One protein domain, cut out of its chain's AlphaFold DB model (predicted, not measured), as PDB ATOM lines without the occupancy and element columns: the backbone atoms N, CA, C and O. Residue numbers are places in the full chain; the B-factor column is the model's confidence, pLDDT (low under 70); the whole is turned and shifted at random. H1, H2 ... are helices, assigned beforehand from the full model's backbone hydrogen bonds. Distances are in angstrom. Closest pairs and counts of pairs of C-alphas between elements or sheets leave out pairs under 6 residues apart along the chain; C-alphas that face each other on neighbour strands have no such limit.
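Overview. This is residues 4 to 110 of the 110 residues of an uncharacterized protein of Chryseobacterium balustinum (UniProt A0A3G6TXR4). A long helix, H5, runs through the middle, with H3 packed on one side and short H2 on the other; H1 crosses H3, and H4 packs at the first end of H5. H6 is near H2. The printed part has 107 residues, six named helices, H1 to H6 in order, no named strand: all helix, compact, radius of gyration of the C-alphas 14.0 A, spans 38 by 28 by 21 A.

Along the chain. H5, residues 74 to 96, spans 32.5 A from C-alpha 74 at (209.120, 201.773, 175.460) to C-alpha 96 at (181.103, 186.220, 170.069). H3, residues 43 to 58, spans 22.8 A; H1, residues 4 to 14, 15.4 A. H2 is residues 25 to 28, H4 64 to 68, H6 104 to 108.

Arrangement. H3 touches the hub H5 at a steep tilt of 38 degrees, opposite ways; the closest C-alphas, of Phe 53 and Tyr 85, are 5.8 A apart. H1, about perpendicular to H3 at 83 degrees, touches it, the closest C-alphas being Ala 9 and Asn 49, 6.3 A. Every O i to N i+4 pair is within hydrogen-bond range in H1, H3, H4, H5 and H6; H2 is too short for one.

Size, cuts and confidence. The printed part has no cut; the link H2 to H3 is long. No printed residue is under 70 in pLDDT.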
ATOM      1  N   LYS A   4     203.802 190.527 187.548       96.69
ATOM      2  CA  LYS A   4     203.971 189.197 186.948       96.69
ATOM      3  C   LYS A   4     202.938 188.923 185.850       96.69
ATOM      4  O   LYS A   4     203.289 188.385 184.809       96.69
ATOM      5  N   LEU A   5     201.683 189.332 186.058       96.56
ATOM      6  CA  LEU A   5     200.624 189.169 185.058       96.56
ATOM      7  C   LEU A   5     200.897 190.009 183.810       96.56
ATOM      8  O   LEU A   5     200.708 189.517 182.699       96.56
ATOM      9  N   ILE A   6     201.361 191.248 184.000       97.38
ATOM     10  CA  ILE A   6     201.764 192.122 182.895       97.38
ATOM     11  C   ILE A   6     202.894 191.452 182.117       97.38
ATOM     12  O   ILE A   6     202.741 191.258 180.916       97.38
ATOM     13  N   LEU A   7     203.970 191.045 182.803       97.31
ATOM     14  CA  LEU A   7     205.139 190.399 182.203       97.31
ATOM     15  C   LEU A   7     204.752 189.167 181.378       97.31
ATOM     16  O   LEU A   7     205.111 189.088 180.205       97.31
ATOM     17  N   ASP A   8     203.994 188.237 181.962       96.81
ATOM     18  CA  ASP A   8     203.577 187.007 181.282       96.81
ATOM     19  C   ASP A   8     202.779 187.321 180.001       96.81
ATOM     20  O   ASP A   8     203.010 186.721 178.945       96.81
ATOM     21  N   ALA A   9     201.867 188.298 180.066       97.31
ATOM     22  CA  ALA A   9     201.038 188.697 178.932       97.31
ATOM     23  C   ALA A   9     201.848 189.391 177.828       97.31
ATOM     24  O   ALA A   9     201.717 189.033 176.653       97.31
ATOM     25  N   ILE A  10     202.705 190.357 178.180       97.25
ATOM     26  CA  ILE A  10     203.507 191.087 177.192       97.25
ATOM     27  C   ILE A  10     204.595 190.203 176.589       97.25
ATOM     28  O   ILE A  10     204.810 190.277 175.382       97.25
ATOM     29  N   HIS A  11     205.201 189.297 177.364       96.44
ATOM     30  CA  HIS A  11     206.147 188.307 176.849       96.44
ATOM     31  C   HIS A  11     205.477 187.402 175.805       96.44
ATOM     32  O   HIS A  11     206.018 187.192 174.718       96.44
ATOM     33  N   GLY A  12     204.259 186.923 176.084       95.38
ATOM     34  CA  GLY A  12     203.463 186.158 175.122       95.38
ATOM     35  C   GLY A  12     203.089 186.950 173.863       95.38
ATOM     36  O   GLY A  12     203.093 186.394 172.765       95.38
ATOM     37  N   ALA A  13     202.798 188.246 173.997       96.25
ATOM     38  CA  ALA A  13     202.437 189.099 172.868       96.25
ATOM     39  C   ALA A  13     203.616 189.401 171.933       96.25
ATOM     40  O   ALA A  13     203.441 189.392 170.714       96.25
ATOM     41  N   VAL A  14     204.810 189.648 172.482       96.00
ATOM     42  CA  VAL A  14     206.008 189.989 171.691       96.00
ATOM     43  C   VAL A  14     206.732 188.769 171.125       96.00
ATOM     44  O   VAL A  14     207.541 188.906 170.204       96.00
ATOM     45  N   TRP A  15     206.464 187.573 171.652       93.19
ATOM     46  CA  TRP A  15     207.188 186.359 171.287       93.19
ATOM     47  C   TRP A  15     207.193 186.112 169.773       93.19
ATOM     48  O   TRP A  15     206.149 185.936 169.142       93.19
ATOM     49  N   ARG A  16     208.400 186.076 169.187       88.19
ATOM     50  CA  ARG A  16     208.649 185.885 167.743       88.19
ATOM     51  C   ARG A  16     207.963 186.915 166.832       88.19
ATOM     52  O   ARG A  16     207.848 186.678 165.630       88.19
ATOM     53  N   LYS A  17     207.524 188.058 167.363       92.38
ATOM     54  CA  LYS A  17     206.949 189.143 166.566       92.38
ATOM     55  C   LYS A  17     208.026 190.133 166.152       92.38
ATOM     56  O   LYS A  17     208.845 190.573 166.953       92.38
ATOM     57  N   LYS A  18     207.992 190.531 164.882       94.06
ATOM     58  CA  LYS A  18     208.828 191.611 164.354       94.06
ATOM     59  C   LYS A  18     208.160 192.954 164.645       94.06
ATOM     60  O   LYS A  18     207.551 193.548 163.764       94.06
ATOM     61  N   ILE A  19     208.259 193.416 165.893       95.69
ATOM     62  CA  ILE A  19     207.538 194.599 166.407       95.69
ATOM     63  C   ILE A  19     207.705 195.832 165.508       95.69
ATOM     64  O   ILE A  19     206.736 196.529 165.206       95.69
ATOM     65  N   ARG A  20     208.925 196.065 165.015       96.31
ATOM     66  CA  ARG A  20     209.252 197.194 164.129       96.31
ATOM     67  C   ARG A  20     208.542 197.174 162.783       96.31
ATOM     68  O   ARG A  20     208.516 198.206 162.134       96.31
ATOM     69  N   GLU A  21     207.977 196.048 162.374       96.88
ATOM     70  CA  GLU A  21     207.269 195.894 161.104       96.88
ATOM     71  C   GLU A  21     205.742 195.823 161.290       96.88
ATOM     72  O   GLU A  21     205.046 195.412 160.366       96.88
ATOM     73  N   ILE A  22     205.231 196.142 162.487       97.62
ATOM     74  CA  ILE A  22     203.806 196.076 162.832       97.62
ATOM     75  C   ILE A  22     203.335 197.468 163.259       97.62
ATOM     76  O   ILE A  22     203.727 197.968 164.321       97.62
ATOM     77  N   PHE A  23     202.508 198.093 162.419       97.38
ATOM     78  CA  PHE A  23     201.941 199.432 162.627       97.38
ATOM     79  C   PHE A  23     200.415 199.455 162.540       97.38
ATOM     80  O   PHE A  23     199.789 200.388 163.034       97.38
ATOM     81  N   THR A  24     199.824 198.425 161.947       96.69
ATOM     82  CA  THR A  24     198.384 198.281 161.759       96.69
ATOM     83  C   THR A  24     197.922 196.891 162.175       96.69
ATOM     84  O   THR A  24     198.715 195.949 162.287       96.69
ATOM     85  N   LEU A  25     196.610 196.736 162.354       95.12
ATOM     86  CA  LEU A  25     196.016 195.425 162.574       95.12
ATOM     87  C   LEU A  25     196.266 194.476 161.387       95.12
ATOM     88  O   LEU A  25     196.481 193.289 161.608       95.12
ATOM     89  N   LYS A  26     196.336 194.981 160.148       95.56
ATOM     90  CA  LYS A  26     196.710 194.183 158.968       95.56
ATOM     91  C   LYS A  26     198.114 193.588 159.102       95.56
ATOM     92  O   LYS A  26     198.303 192.396 158.865       95.56
ATOM     93  N   ASP A  27     199.084 194.376 159.575       96.31
ATOM     94  CA  ASP A  27     200.465 193.910 159.759       96.31
ATOM     95  C   ASP A  27     200.579 192.763 160.777       96.31
ATOM     96  O   ASP A  27     201.468 191.918 160.662       96.31
ATOM     97  N   MET A  28     199.669 192.686 161.759       95.38
ATOM     98  CA  MET A  28     199.621 191.576 162.726       95.38
ATOM     99  C   MET A  28     199.344 190.216 162.079       95.38
ATOM    100  O   MET A  28     199.731 189.186 162.649       95.38
ATOM    101  N   TYR A  29     198.682 190.222 160.919       94.00
ATOM    102  CA  TYR A  29     198.256 189.043 160.165       94.00
ATOM    103  C   TYR A  29     198.977 188.903 158.817       94.00
ATOM    104  O   TYR A  29     198.630 188.024 158.038       94.00
ATOM    105  N   LYS A  30     200.005 189.715 158.537       91.19
ATOM    106  CA  LYS A  30     200.699 189.727 157.235       91.19
ATOM    107  C   LYS A  30     201.329 188.392 156.822       91.19
ATOM    108  O   LYS A  30     201.511 188.145 155.638       91.19
ATOM    109  N   ASP A  31     201.676 187.553 157.798       89.31
ATOM    110  CA  ASP A  31     202.287 186.236 157.573       89.31
ATOM    111  C   ASP A  31     201.232 185.120 157.433       89.31
ATOM    112  O   ASP A  31     201.571 183.939 157.350       89.31
ATOM    113  N   MET A  32     199.942 185.466 157.466       90.62
ATOM    114  CA  MET A  32     198.852 184.516 157.299       90.62
ATOM    115  C   MET A  32     198.791 184.045 155.841       90.62
ATOM    116  O   MET A  32     198.664 184.850 154.926       90.62
ATOM    117  N   THR A  33     198.876 182.732 155.624       91.44
ATOM    118  CA  THR A  33     198.869 182.112 154.283       91.44
ATOM    119  C   THR A  33     197.534 181.459 153.916       91.44
ATOM    120  O   THR A  33     197.405 180.871 152.845       91.44
ATOM    121  N   GLY A  34     196.539 181.550 154.800       94.19
ATOM    122  CA  GLY A  34     195.198 181.006 154.624       94.19
ATOM    123  C   GLY A  34     194.312 181.322 155.826       94.19
ATOM    124  O   GLY A  34     194.785 181.876 156.815       94.19
ATOM    125  N   ASP A  35     193.033 180.976 155.733       95.88
ATOM    126  CA  ASP A  35     192.051 181.248 156.784       95.88
ATOM    127  C   ASP A  35     192.475 180.658 158.143       95.88
ATOM    128  O   ASP A  35     193.044 179.566 158.228       95.88
ATOM    129  N   SER A  36     192.178 181.381 159.224       94.31
ATOM    130  CA  SER A  36     192.494 180.974 160.594       94.31
ATOM    131  C   SER A  36     191.225 180.585 161.351       94.31
ATOM    132  O   SER A  36     190.286 181.376 161.458       94.31
ATOM    133  N   ASP A  37     191.221 179.367 161.900       95.38
ATOM    134  CA  ASP A  37     190.148 178.847 162.751       95.38
ATOM    135  C   ASP A  37     190.331 179.285 164.216       95.38
ATOM    136  O   ASP A  37     191.381 179.075 164.828       95.38
ATOM    137  N   LEU A  38     189.285 179.889 164.777       95.38
ATOM    138  CA  LEU A  38     189.187 180.355 166.158       95.38
ATOM    139  C   LEU A  38     188.279 179.469 167.026       95.38
ATOM    140  O   LEU A  38     188.085 179.782 168.199       95.38
ATOM    141  N   SER A  39     187.717 178.375 166.506       94.38
ATOM    142  CA  SER A  39     186.776 177.518 167.250       94.38
ATOM    143  C   SER A  39     187.378 176.951 168.544       94.38
ATOM    144  O   SER A  39     186.697 176.826 169.559       94.38
ATOM    145  N   ASN A  40     188.688 176.691 168.534       93.94
ATOM    146  CA  ASN A  40     189.456 176.166 169.668       93.94
ATOM    147  C   ASN A  40     190.179 177.259 170.476       93.94
ATOM    148  O   ASN A  40     191.130 176.975 171.214       93.94
ATOM    149  N   LEU A  41     189.777 178.523 170.318       93.75
ATOM    150  CA  LEU A  41     190.360 179.633 171.061       93.75
ATOM    151  C   LEU A  41     190.154 179.414 172.565       93.75
ATOM    152  O   LEU A  41     189.036 179.228 173.040       93.75
ATOM    153  N   LYS A  42     191.244 179.471 173.337       95.88
ATOM    154  CA  LYS A  42     191.190 179.425 174.805       95.88
ATOM    155  C   LYS A  42     190.633 180.748 175.334       95.88
ATOM    156  O   LYS A  42     191.405 181.629 175.713       95.88
ATOM    157  N   ILE A  43     189.309 180.895 175.298       95.94
ATOM    158  CA  ILE A  43     188.614 182.173 175.490       95.94
ATOM    159  C   ILE A  43     188.972 182.852 176.816       95.94
ATOM    160  O   ILE A  43     189.255 184.046 176.818       95.94
ATOM    161  N   ASP A  44     189.103 182.090 177.904       97.00
ATOM    162  CA  ASP A  44     189.473 182.622 179.223       97.00
ATOM    163  C   ASP A  44     190.847 183.310 179.214       97.00
ATOM    164  O   ASP A  44     191.038 184.360 179.825       97.00
ATOM    165  N   ILE A  45     191.812 182.756 178.467       95.88
ATOM    166  CA  ILE A  45     193.148 183.352 178.318       95.88
ATOM    167  C   ILE A  45     193.058 184.643 177.505       95.88
ATOM    168  O   ILE A  45     193.718 185.628 177.830       95.88
ATOM    169  N   VAL A  46     192.239 184.655 176.452       97.12
ATOM    170  CA  VAL A  46     192.071 185.835 175.593       97.12
ATOM    171  C   VAL A  46     191.373 186.967 176.344       97.12
ATOM    172  O   VAL A  46     191.804 188.112 176.230       97.12
ATOM    173  N   LEU A  47     190.357 186.660 177.152       98.19
ATOM    174  CA  LEU A  47     189.675 187.628 178.015       98.19
ATOM    175  C   LEU A  47     190.611 188.186 179.090       98.19
ATOM    176  O   LEU A  47     190.695 189.401 179.252       98.19
ATOM    177  N   LYS A  48     191.398 187.330 179.748       97.88
ATOM    178  CA  LYS A  48     192.420 187.783 180.699       97.88
ATOM    179  C   LYS A  48     193.447 188.703 180.032       97.88
ATOM    180  O   LYS A  48     193.788 189.751 180.571       97.88
ATOM    181  N   ASN A  49     193.924 188.339 178.840       97.88
ATOM    182  CA  ASN A  49     194.832 189.198 178.086       97.88
ATOM    183  C   ASN A  49     194.154 190.517 177.705       97.88
ATOM    184  O   ASN A  49     194.797 191.555 177.808       97.88
ATOM    185  N   LYS A  50     192.866 190.519 177.331       98.44
ATOM    186  CA  LYS A  50     192.125 191.761 177.072       98.44
ATOM    187  C   LYS A  50     192.221 192.710 178.268       98.44
ATOM    188  O   LYS A  50     192.594 193.858 178.069       98.44
ATOM    189  N   GLU A  51     191.920 192.243 179.477       98.44
ATOM    190  CA  GLU A  51     191.963 193.070 180.695       98.44
ATOM    191  C   GLU A  51     193.366 193.627 180.973       98.44
ATOM    192  O   GLU A  51     193.525 194.799 181.312       98.44
ATOM    193  N   ILE A  52     194.402 192.802 180.788       98.62
ATOM    194  CA  ILE A  52     195.793 193.227 180.984       98.62
ATOM    195  C   ILE A  52     196.187 194.286 179.952       98.62
ATOM    196  O   ILE A  52     196.746 195.318 180.316       98.62
ATOM    197  N   PHE A  53     195.876 194.064 178.675       98.56
ATOM    198  CA  PHE A  53     196.213 195.005 177.611       98.56
ATOM    199  C   PHE A  53     195.384 196.291 177.677       98.56
ATOM    200  O   PHE A  53     195.914 197.361 177.398       98.56
ATOM    201  N   GLU A  54     194.132 196.224 178.126       98.56
ATOM    202  CA  GLU A  54     193.313 197.400 178.425       98.56
ATOM    203  C   GLU A  54     193.947 198.256 179.529       98.56
ATOM    204  O   GLU A  54     194.056 199.474 179.376       98.56
ATOM    205  N   TRP A  55     194.460 197.623 180.590       98.56
ATOM    206  CA  TRP A  55     195.236 198.318 181.618       98.56
ATOM    207  C   TRP A  55     196.517 198.940 181.041       98.56
ATOM    208  O   TRP A  55     196.786 200.108 181.310       98.56
ATOM    209  N   ILE A  56     197.269 198.216 180.200       98.25
ATOM    210  CA  ILE A  56     198.483 198.730 179.532       98.25
ATOM    211  C   ILE A  56     198.174 200.006 178.742       98.25
ATOM    212  O   ILE A  56     198.894 200.992 178.872       98.25
ATOM    213  N   ILE A  57     197.086 200.031 177.958       97.94
ATOM    214  CA  ILE A  57     196.725 201.202 177.136       97.94
ATOM    215  C   ILE A  57     196.449 202.443 177.997       97.94
ATOM    216  O   ILE A  57     196.718 203.563 177.558       97.94
ATOM    217  N   GLN A  58     195.954 202.251 179.220       98.06
ATOM    218  CA  GLN A  58     195.691 203.327 180.177       98.06
ATOM    219  C   GLN A  58     196.948 203.832 180.906       98.06
ATOM    220  O   GLN A  58     196.874 204.890 181.522       98.06
ATOM    221  N   HIS A  59     198.075 203.115 180.825       97.94
ATOM    222  CA  HIS A  59     199.321 203.433 181.538       97.94
ATOM    223  C   HIS A  59     200.510 203.531 180.558       97.94
ATOM    224  O   HIS A  59     201.433 202.710 180.604       97.94
ATOM    225  N   PRO A  60     200.507 204.495 179.616       96.38
ATOM    226  CA  PRO A  60     201.605 204.691 178.659       96.38
ATOM    227  C   PRO A  60     202.974 204.946 179.311       96.38
ATOM    228  O   PRO A  60     204.005 204.728 178.679       96.38
ATOM    229  N   GLU A  61     202.988 205.434 180.550       96.38
ATOM    230  CA  GLU A  61     204.176 205.794 181.322       96.38
ATOM    231  C   GLU A  61     204.903 204.604 181.960       96.38
ATOM    232  O   GLU A  61     206.029 204.765 182.427       96.38
ATOM    233  N   TYR A  62     204.279 203.424 182.003       96.88
ATOM    234  CA  TYR A  62     204.878 202.239 182.611       96.88
ATOM    235  C   TYR A  62     206.107 201.772 181.810       96.88
ATOM    236  O   TYR A  62     206.086 201.766 180.575       96.88
ATOM    237  N   ASP A  63     207.181 201.371 182.500       96.69
ATOM    238  CA  ASP A  63     208.425 200.936 181.852       96.69
ATOM    239  C   ASP A  63     208.344 199.463 181.413       96.69
ATOM    240  O   ASP A  63     208.816 198.530 182.068       96.69
ATOM    241  N   TYR A  64     207.700 199.245 180.269       96.19
ATOM    242  CA  TYR A  64     207.583 197.932 179.641       96.19
ATOM    243  C   TYR A  64     208.918 197.414 179.122       96.19
ATOM    244  O   TYR A  64     209.105 196.200 179.028       96.19
ATOM    245  N   LYS A  65     209.825 198.320 178.745       95.31
ATOM    246  CA  LYS A  65     211.150 197.953 178.253       95.31
ATOM    247  C   LYS A  65     211.960 197.309 179.368       95.31
ATOM    248  O   LYS A  65     212.514 196.236 179.135       95.31
ATOM    249  N   GLU A  66     212.030 197.958 180.528       96.06
ATOM    250  CA  GLU A  66     212.703 197.421 181.709       96.06
ATOM    251  C   GLU A  66     212.050 196.105 182.132       96.06
ATOM    252  O   GLU A  66     212.749 195.112 182.303       96.06
ATOM    253  N   LEU A  67     210.713 196.057 182.182       96.19
ATOM    254  CA  LEU A  67     209.993 194.843 182.568       96.19
ATOM    255  C   LEU A  67     210.309 193.635 181.665       96.19
ATOM    256  O   LEU A  67     210.433 192.521 182.165       96.19
ATOM    257  N   LEU A  68     210.400 193.838 180.346       94.50
ATOM    258  CA  LEU A  68     210.676 192.775 179.368       94.50
ATOM    259  C   LEU A  68     212.162 192.499 179.126       94.50
ATOM    260  O   LEU A  68     212.464 191.563 178.386       94.50
ATOM    261  N   GLU A  69     213.066 193.344 179.628       93.44
ATOM    262  CA  GLU A  69     214.468 193.402 179.179       93.44
ATOM    263  C   GLU A  69     214.576 193.476 177.638       93.44
ATOM    264  O   GLU A  69     215.383 192.814 176.981       93.44
ATOM    265  N   SER A  70     213.694 194.273 177.031       92.00
ATOM    266  CA  SER A  70     213.469 194.282 175.584       92.00
ATOM    267  C   SER A  70     214.515 195.108 174.815       92.00
ATOM    268  O   SER A  70     214.902 196.192 175.263       92.00
ATOM    269  N   PRO A  71     214.911 194.690 173.593       94.00
ATOM    270  CA  PRO A  71     215.724 195.518 172.697       94.00
ATOM    271  C   PRO A  71     214.939 196.686 172.073       94.00
ATOM    272  O   PRO A  71     215.530 197.542 171.411       94.00
ATOM    273  N   TYR A  72     213.615 196.704 172.231       96.25
ATOM    274  CA  TYR A  72     212.736 197.748 171.716       96.25
ATOM    275  C   TYR A  72     212.608 198.902 172.714       96.25
ATOM    276  O   TYR A  72     212.696 198.710 173.928       96.25
ATOM    277  N   SER A  73     212.389 200.116 172.213       97.25
ATOM    278  CA  SER A  73     212.064 201.259 173.066       97.25
ATOM    279  C   SER A  73     210.683 201.084 173.710       97.25
ATOM    280  O   SER A  73     209.831 200.347 173.206       97.25
ATOM    281  N   ASN A  74     210.435 201.795 174.814       97.50
ATOM    282  CA  ASN A  74     209.120 201.773 175.460       97.50
ATOM    283  C   ASN A  74     208.014 202.267 174.509       97.50
ATOM    284  O   ASN A  74     206.914 201.727 174.500       97.50
ATOM    285  N   GLU A  75     208.332 203.243 173.654       97.62
ATOM    286  CA  GLU A  75     207.429 203.757 172.620       97.62
ATOM    287  C   GLU A  75     207.102 202.695 171.558       97.62
ATOM    288  O   GLU A  75     205.934 202.507 171.213       97.62
ATOM    289  N   GLU A  76     208.111 201.963 171.066       97.94
ATOM    290  CA  GLU A  76     207.920 200.868 170.104       97.94
ATOM    291  C   GLU A  76     207.018 199.771 170.686       97.94
ATOM    292  O   GLU A  76     206.090 199.308 170.016       97.94
ATOM    293  N   LEU A  77     207.268 199.383 171.940       98.25
ATOM    294  CA  LEU A  77     206.469 198.391 172.659       98.25
ATOM    295  C   LEU A  77     205.034 198.868 172.855       98.25
ATOM    296  O   LEU A  77     204.096 198.160 172.497       98.25
ATOM    297  N   PHE A  78     204.853 200.083 173.366       98.31
ATOM    298  CA  PHE A  78     203.532 200.624 173.646       98.31
ATOM    299  C   PHE A  78     202.690 200.781 172.374       98.31
ATOM    300  O   PHE A  78     201.510 200.418 172.361       98.31
ATOM    301  N   ARG A  79     203.293 201.241 171.267       98.38
ATOM    302  CA  ARG A  79     202.636 201.266 169.950       98.38
ATOM    303  C   ARG A  79     202.161 199.873 169.550       98.38
ATOM    304  O   ARG A  79     201.014 199.707 169.143       98.38
ATOM    305  N   PHE A  80     203.028 198.873 169.670       98.44
ATOM    306  CA  PHE A  80     202.680 197.497 169.346       98.44
ATOM    307  C   PHE A  80     201.582 196.934 170.252       98.44
ATOM    308  O   PHE A  80     200.677 196.269 169.754       98.44
ATOM    309  N   PHE A  81     201.593 197.238 171.549       98.50
ATOM    310  CA  PHE A  81     200.564 196.776 172.480       98.50
ATOM    311  C   PHE A  81     199.174 197.326 172.158       98.50
ATOM    312  O   PHE A  81     198.201 196.594 172.323       98.50
ATOM    313  N   LYS A  82     199.065 198.546 171.616       98.50
ATOM    314  CA  LYS A  82     197.791 199.067 171.080       98.50
ATOM    315  C   LYS A  82     197.254 198.200 169.946       98.50
ATOM    316  O   LYS A  82     196.104 197.779 169.981       98.50
ATOM    317  N   ILE A  83     198.110 197.866 168.986       98.38
ATOM    318  CA  ILE A  83     197.736 197.036 167.834       98.38
ATOM    319  C   ILE A  83     197.413 195.602 168.282       98.38
ATOM    320  O   ILE A  83     196.470 194.973 167.800       98.38
ATOM    321  N   TYR A  84     198.173 195.067 169.240       98.38
ATOM    322  CA  TYR A  84     197.899 193.758 169.826       98.38
ATOM    323  C   TYR A  84     196.547 193.738 170.547       98.38
ATOM    324  O   TYR A  84     195.783 192.787 170.387       98.38
ATOM    325  N   TYR A  85     196.218 194.800 171.286       98.62
ATOM    326  CA  TYR A  85     194.912 194.963 171.915       98.62
ATOM    327  C   TYR A  85     193.783 194.970 170.877       98.62
ATOM    328  O   TYR A  85     192.825 194.214 171.019       98.62
ATOM    329  N   GLU A  86     193.925 195.715 169.779       98.00
ATOM    330  CA  GLU A  86     192.968 195.675 168.662       98.00
ATOM    331  C   GLU A  86     192.815 194.261 168.077       98.00
ATOM    332  O   GLU A  86     191.699 193.818 167.803       98.00
ATOM    333  N   SER A  87     193.912 193.502 167.956       97.00
ATOM    334  CA  SER A  87     193.877 192.098 167.523       97.00
ATOM    335  C   SER A  87     193.106 191.193 168.484       97.00
ATOM    336  O   SER A  87     192.375 190.310 168.025       97.00
ATOM    337  N   ILE A  88     193.219 191.413 169.799       98.12
ATOM    338  CA  ILE A  88     192.404 190.712 170.800       98.12
ATOM    339  C   ILE A  88     190.923 191.022 170.576       98.12
ATOM    340  O   ILE A  88     190.118 190.097 170.473       98.12
ATOM    341  N   ILE A  89     190.564 192.304 170.465       98.12
ATOM    342  CA  ILE A  89     189.172 192.728 170.272       98.12
ATOM    343  C   ILE A  89     188.594 192.146 168.981       98.12
ATOM    344  O   ILE A  89     187.492 191.603 168.995       98.12
ATOM    345  N   PHE A  90     189.352 192.172 167.884       96.19
ATOM    346  CA  PHE A  90     188.940 191.577 166.614       96.19
ATOM    347  C   PHE A  90     188.612 190.081 166.748       96.19
ATOM    348  O   PHE A  90     187.546 189.641 166.316       96.19
ATOM    349  N   LYS A  91     189.483 189.305 167.408       96.50
ATOM    350  CA  LYS A  91     189.257 187.869 167.657       96.50
ATOM    351  C   LYS A  91     188.041 187.613 168.540       96.50
ATOM    352  O   LYS A  91     187.283 186.687 168.274       96.50
ATOM    353  N   LEU A  92     187.857 188.420 169.584       97.44
ATOM    354  CA  LEU A  92     186.707 188.304 170.477       97.44
ATOM    355  C   LEU A  92     185.396 188.628 169.753       97.44
ATOM    356  O   LEU A  92     184.431 187.892 169.916       97.44
ATOM    357  N   ASN A  93     185.367 189.665 168.912       96.88
ATOM    358  CA  ASN A  93     184.183 190.016 168.124       96.88
ATOM    359  C   ASN A  93     183.762 188.873 167.195       96.88
ATOM    360  O   ASN A  93     182.589 188.519 167.167       96.88
ATOM    361  N   LYS A  94     184.730 188.271 166.494       96.50
ATOM    362  CA  LYS A  94     184.540 187.072 165.667       96.50
ATOM    363  C   LYS A  94     183.983 185.898 166.479       96.50
ATOM    364  O   LYS A  94     182.959 185.316 166.138       96.50
ATOM    365  N   TYR A  95     184.611 185.603 167.615       96.44
ATOM    366  CA  TYR A  95     184.181 184.517 168.492       96.44
ATOM    367  C   TYR A  95     182.750 184.718 169.023       96.44
ATOM    368  O   TYR A  95     181.936 183.795 168.986       96.44
ATOM    369  N   PHE A  96     182.416 185.922 169.494       96.44
ATOM    370  CA  PHE A  96     181.103 186.220 170.069       96.44
ATOM    371  C   PHE A  96     179.994 186.400 169.029       96.44
ATOM    372  O   PHE A  96     178.830 186.197 169.364       96.44
ATOM    373  N   SER A  97     180.320 186.729 167.775       96.56
ATOM    374  CA  SER A  97     179.344 186.730 166.679       96.56
ATOM    375  C   SER A  97     179.038 185.329 166.138       96.56
ATOM    376  O   SER A  97     178.144 185.185 165.305       96.56
ATOM    377  N   GLY A  98     179.762 184.300 166.593       95.50
ATOM    378  CA  GLY A  98     179.680 182.942 166.057       95.50
ATOM    379  C   GLY A  98     180.424 182.754 164.730       95.50
ATOM    380  O   GLY A  98     180.347 181.679 164.137       95.50
ATOM    381  N   ASP A  99     181.151 183.771 164.260       95.69
ATOM    382  CA  ASP A  99     182.019 183.687 163.087       95.69
ATOM    383  C   ASP A  99     183.439 183.311 163.519       95.69
ATOM    384  O   ASP A  99     184.313 184.152 163.729       95.69
ATOM    385  N   TYR A 100     183.674 182.010 163.676       95.44
ATOM    386  CA  TYR A 100     184.944 181.480 164.174       95.44
ATOM    387  C   TYR A 100     186.067 181.466 163.131       95.44
ATOM    388  O   TYR A 100     187.090 180.825 163.357       95.44
ATOM    389  N   THR A 101     185.917 182.137 161.990       96.25
ATOM    390  CA  THR A 101     186.940 182.168 160.943       96.25
ATOM    391  C   THR A 101     187.426 183.592 160.693       96.25
ATOM    392  O   THR A 101     186.651 184.504 160.402       96.25
ATOM    393  N   ILE A 102     188.745 183.780 160.760       95.31
ATOM    394  CA  ILE A 102     189.409 184.955 160.188       95.31
ATOM    395  C   ILE A 102     189.807 184.585 158.768       95.31
ATOM    396  O   ILE A 102     190.669 183.723 158.577       95.31
ATOM    397  N   ARG A 103     189.187 185.217 157.775       95.62
ATOM    398  CA  ARG A 103     189.463 184.911 156.372       95.62
ATOM    399  C   ARG A 103     190.641 185.726 155.869       95.62
ATOM    400  O   ARG A 103     190.761 186.907 156.192       95.62
ATOM    401  N   LEU A 104     191.479 185.132 155.021       94.06
ATOM    402  CA  LEU A 104     192.592 185.862 154.403       94.06
ATOM    403  C   LEU A 104     192.104 187.071 153.606       94.06
ATOM    404  O   LEU A 104     192.661 188.156 153.741       94.06
ATOM    405  N   SER A 105     190.992 186.921 152.891       93.38
ATOM    406  CA  SER A 105     190.370 188.016 152.150       93.38
ATOM    407  C   SER A 105     189.888 189.165 153.042       93.38
ATOM    408  O   SER A 105     189.863 190.308 152.598       93.38
ATOM    409  N   GLU A 106     189.513 188.907 154.299       92.81
ATOM    410  CA  GLU A 106     189.161 189.980 155.236       92.81
ATOM    411  C   GLU A 106     190.398 190.788 155.603       92.81
ATOM    412  O   GLU A 106     190.344 192.009 155.577       92.81
ATOM    413  N   ILE A 107     191.522 190.114 155.858       93.88
ATOM    414  CA  ILE A 107     192.803 190.759 156.162       93.88
ATOM    415  C   ILE A 107     193.346 191.535 154.953       93.88
ATOM    416  O   ILE A 107     193.847 192.646 155.108       93.88
ATOM    417  N   GLU A 108     193.248 190.987 153.741       89.44
ATOM    418  CA  GLU A 108     193.717 191.649 152.516       89.44
ATOM    419  C   GLU A 108     192.979 192.966 152.235       89.44
ATOM    420  O   GLU A 108     193.594 193.909 151.731       89.44
ATOM    421  N   ASN A 109     191.701 193.041 152.618       87.12
ATOM    422  CA  ASN A 109     190.831 194.204 152.433       87.12
ATOM    423  C   ASN A 109     190.893 195.237 153.578       87.12
ATOM    424  O   ASN A 109     190.191 196.248 153.503       87.12
ATOM    425  N   MET A 110     191.697 194.994 154.622       87.00
ATOM    426  CA  MET A 110     191.969 195.960 155.701       87.00
ATOM    427  C   MET A 110     192.993 197.024 155.316       87.00
ATOM    428  O   MET A 110     193.815 196.779 154.396       87.00
TER     429      MET A 110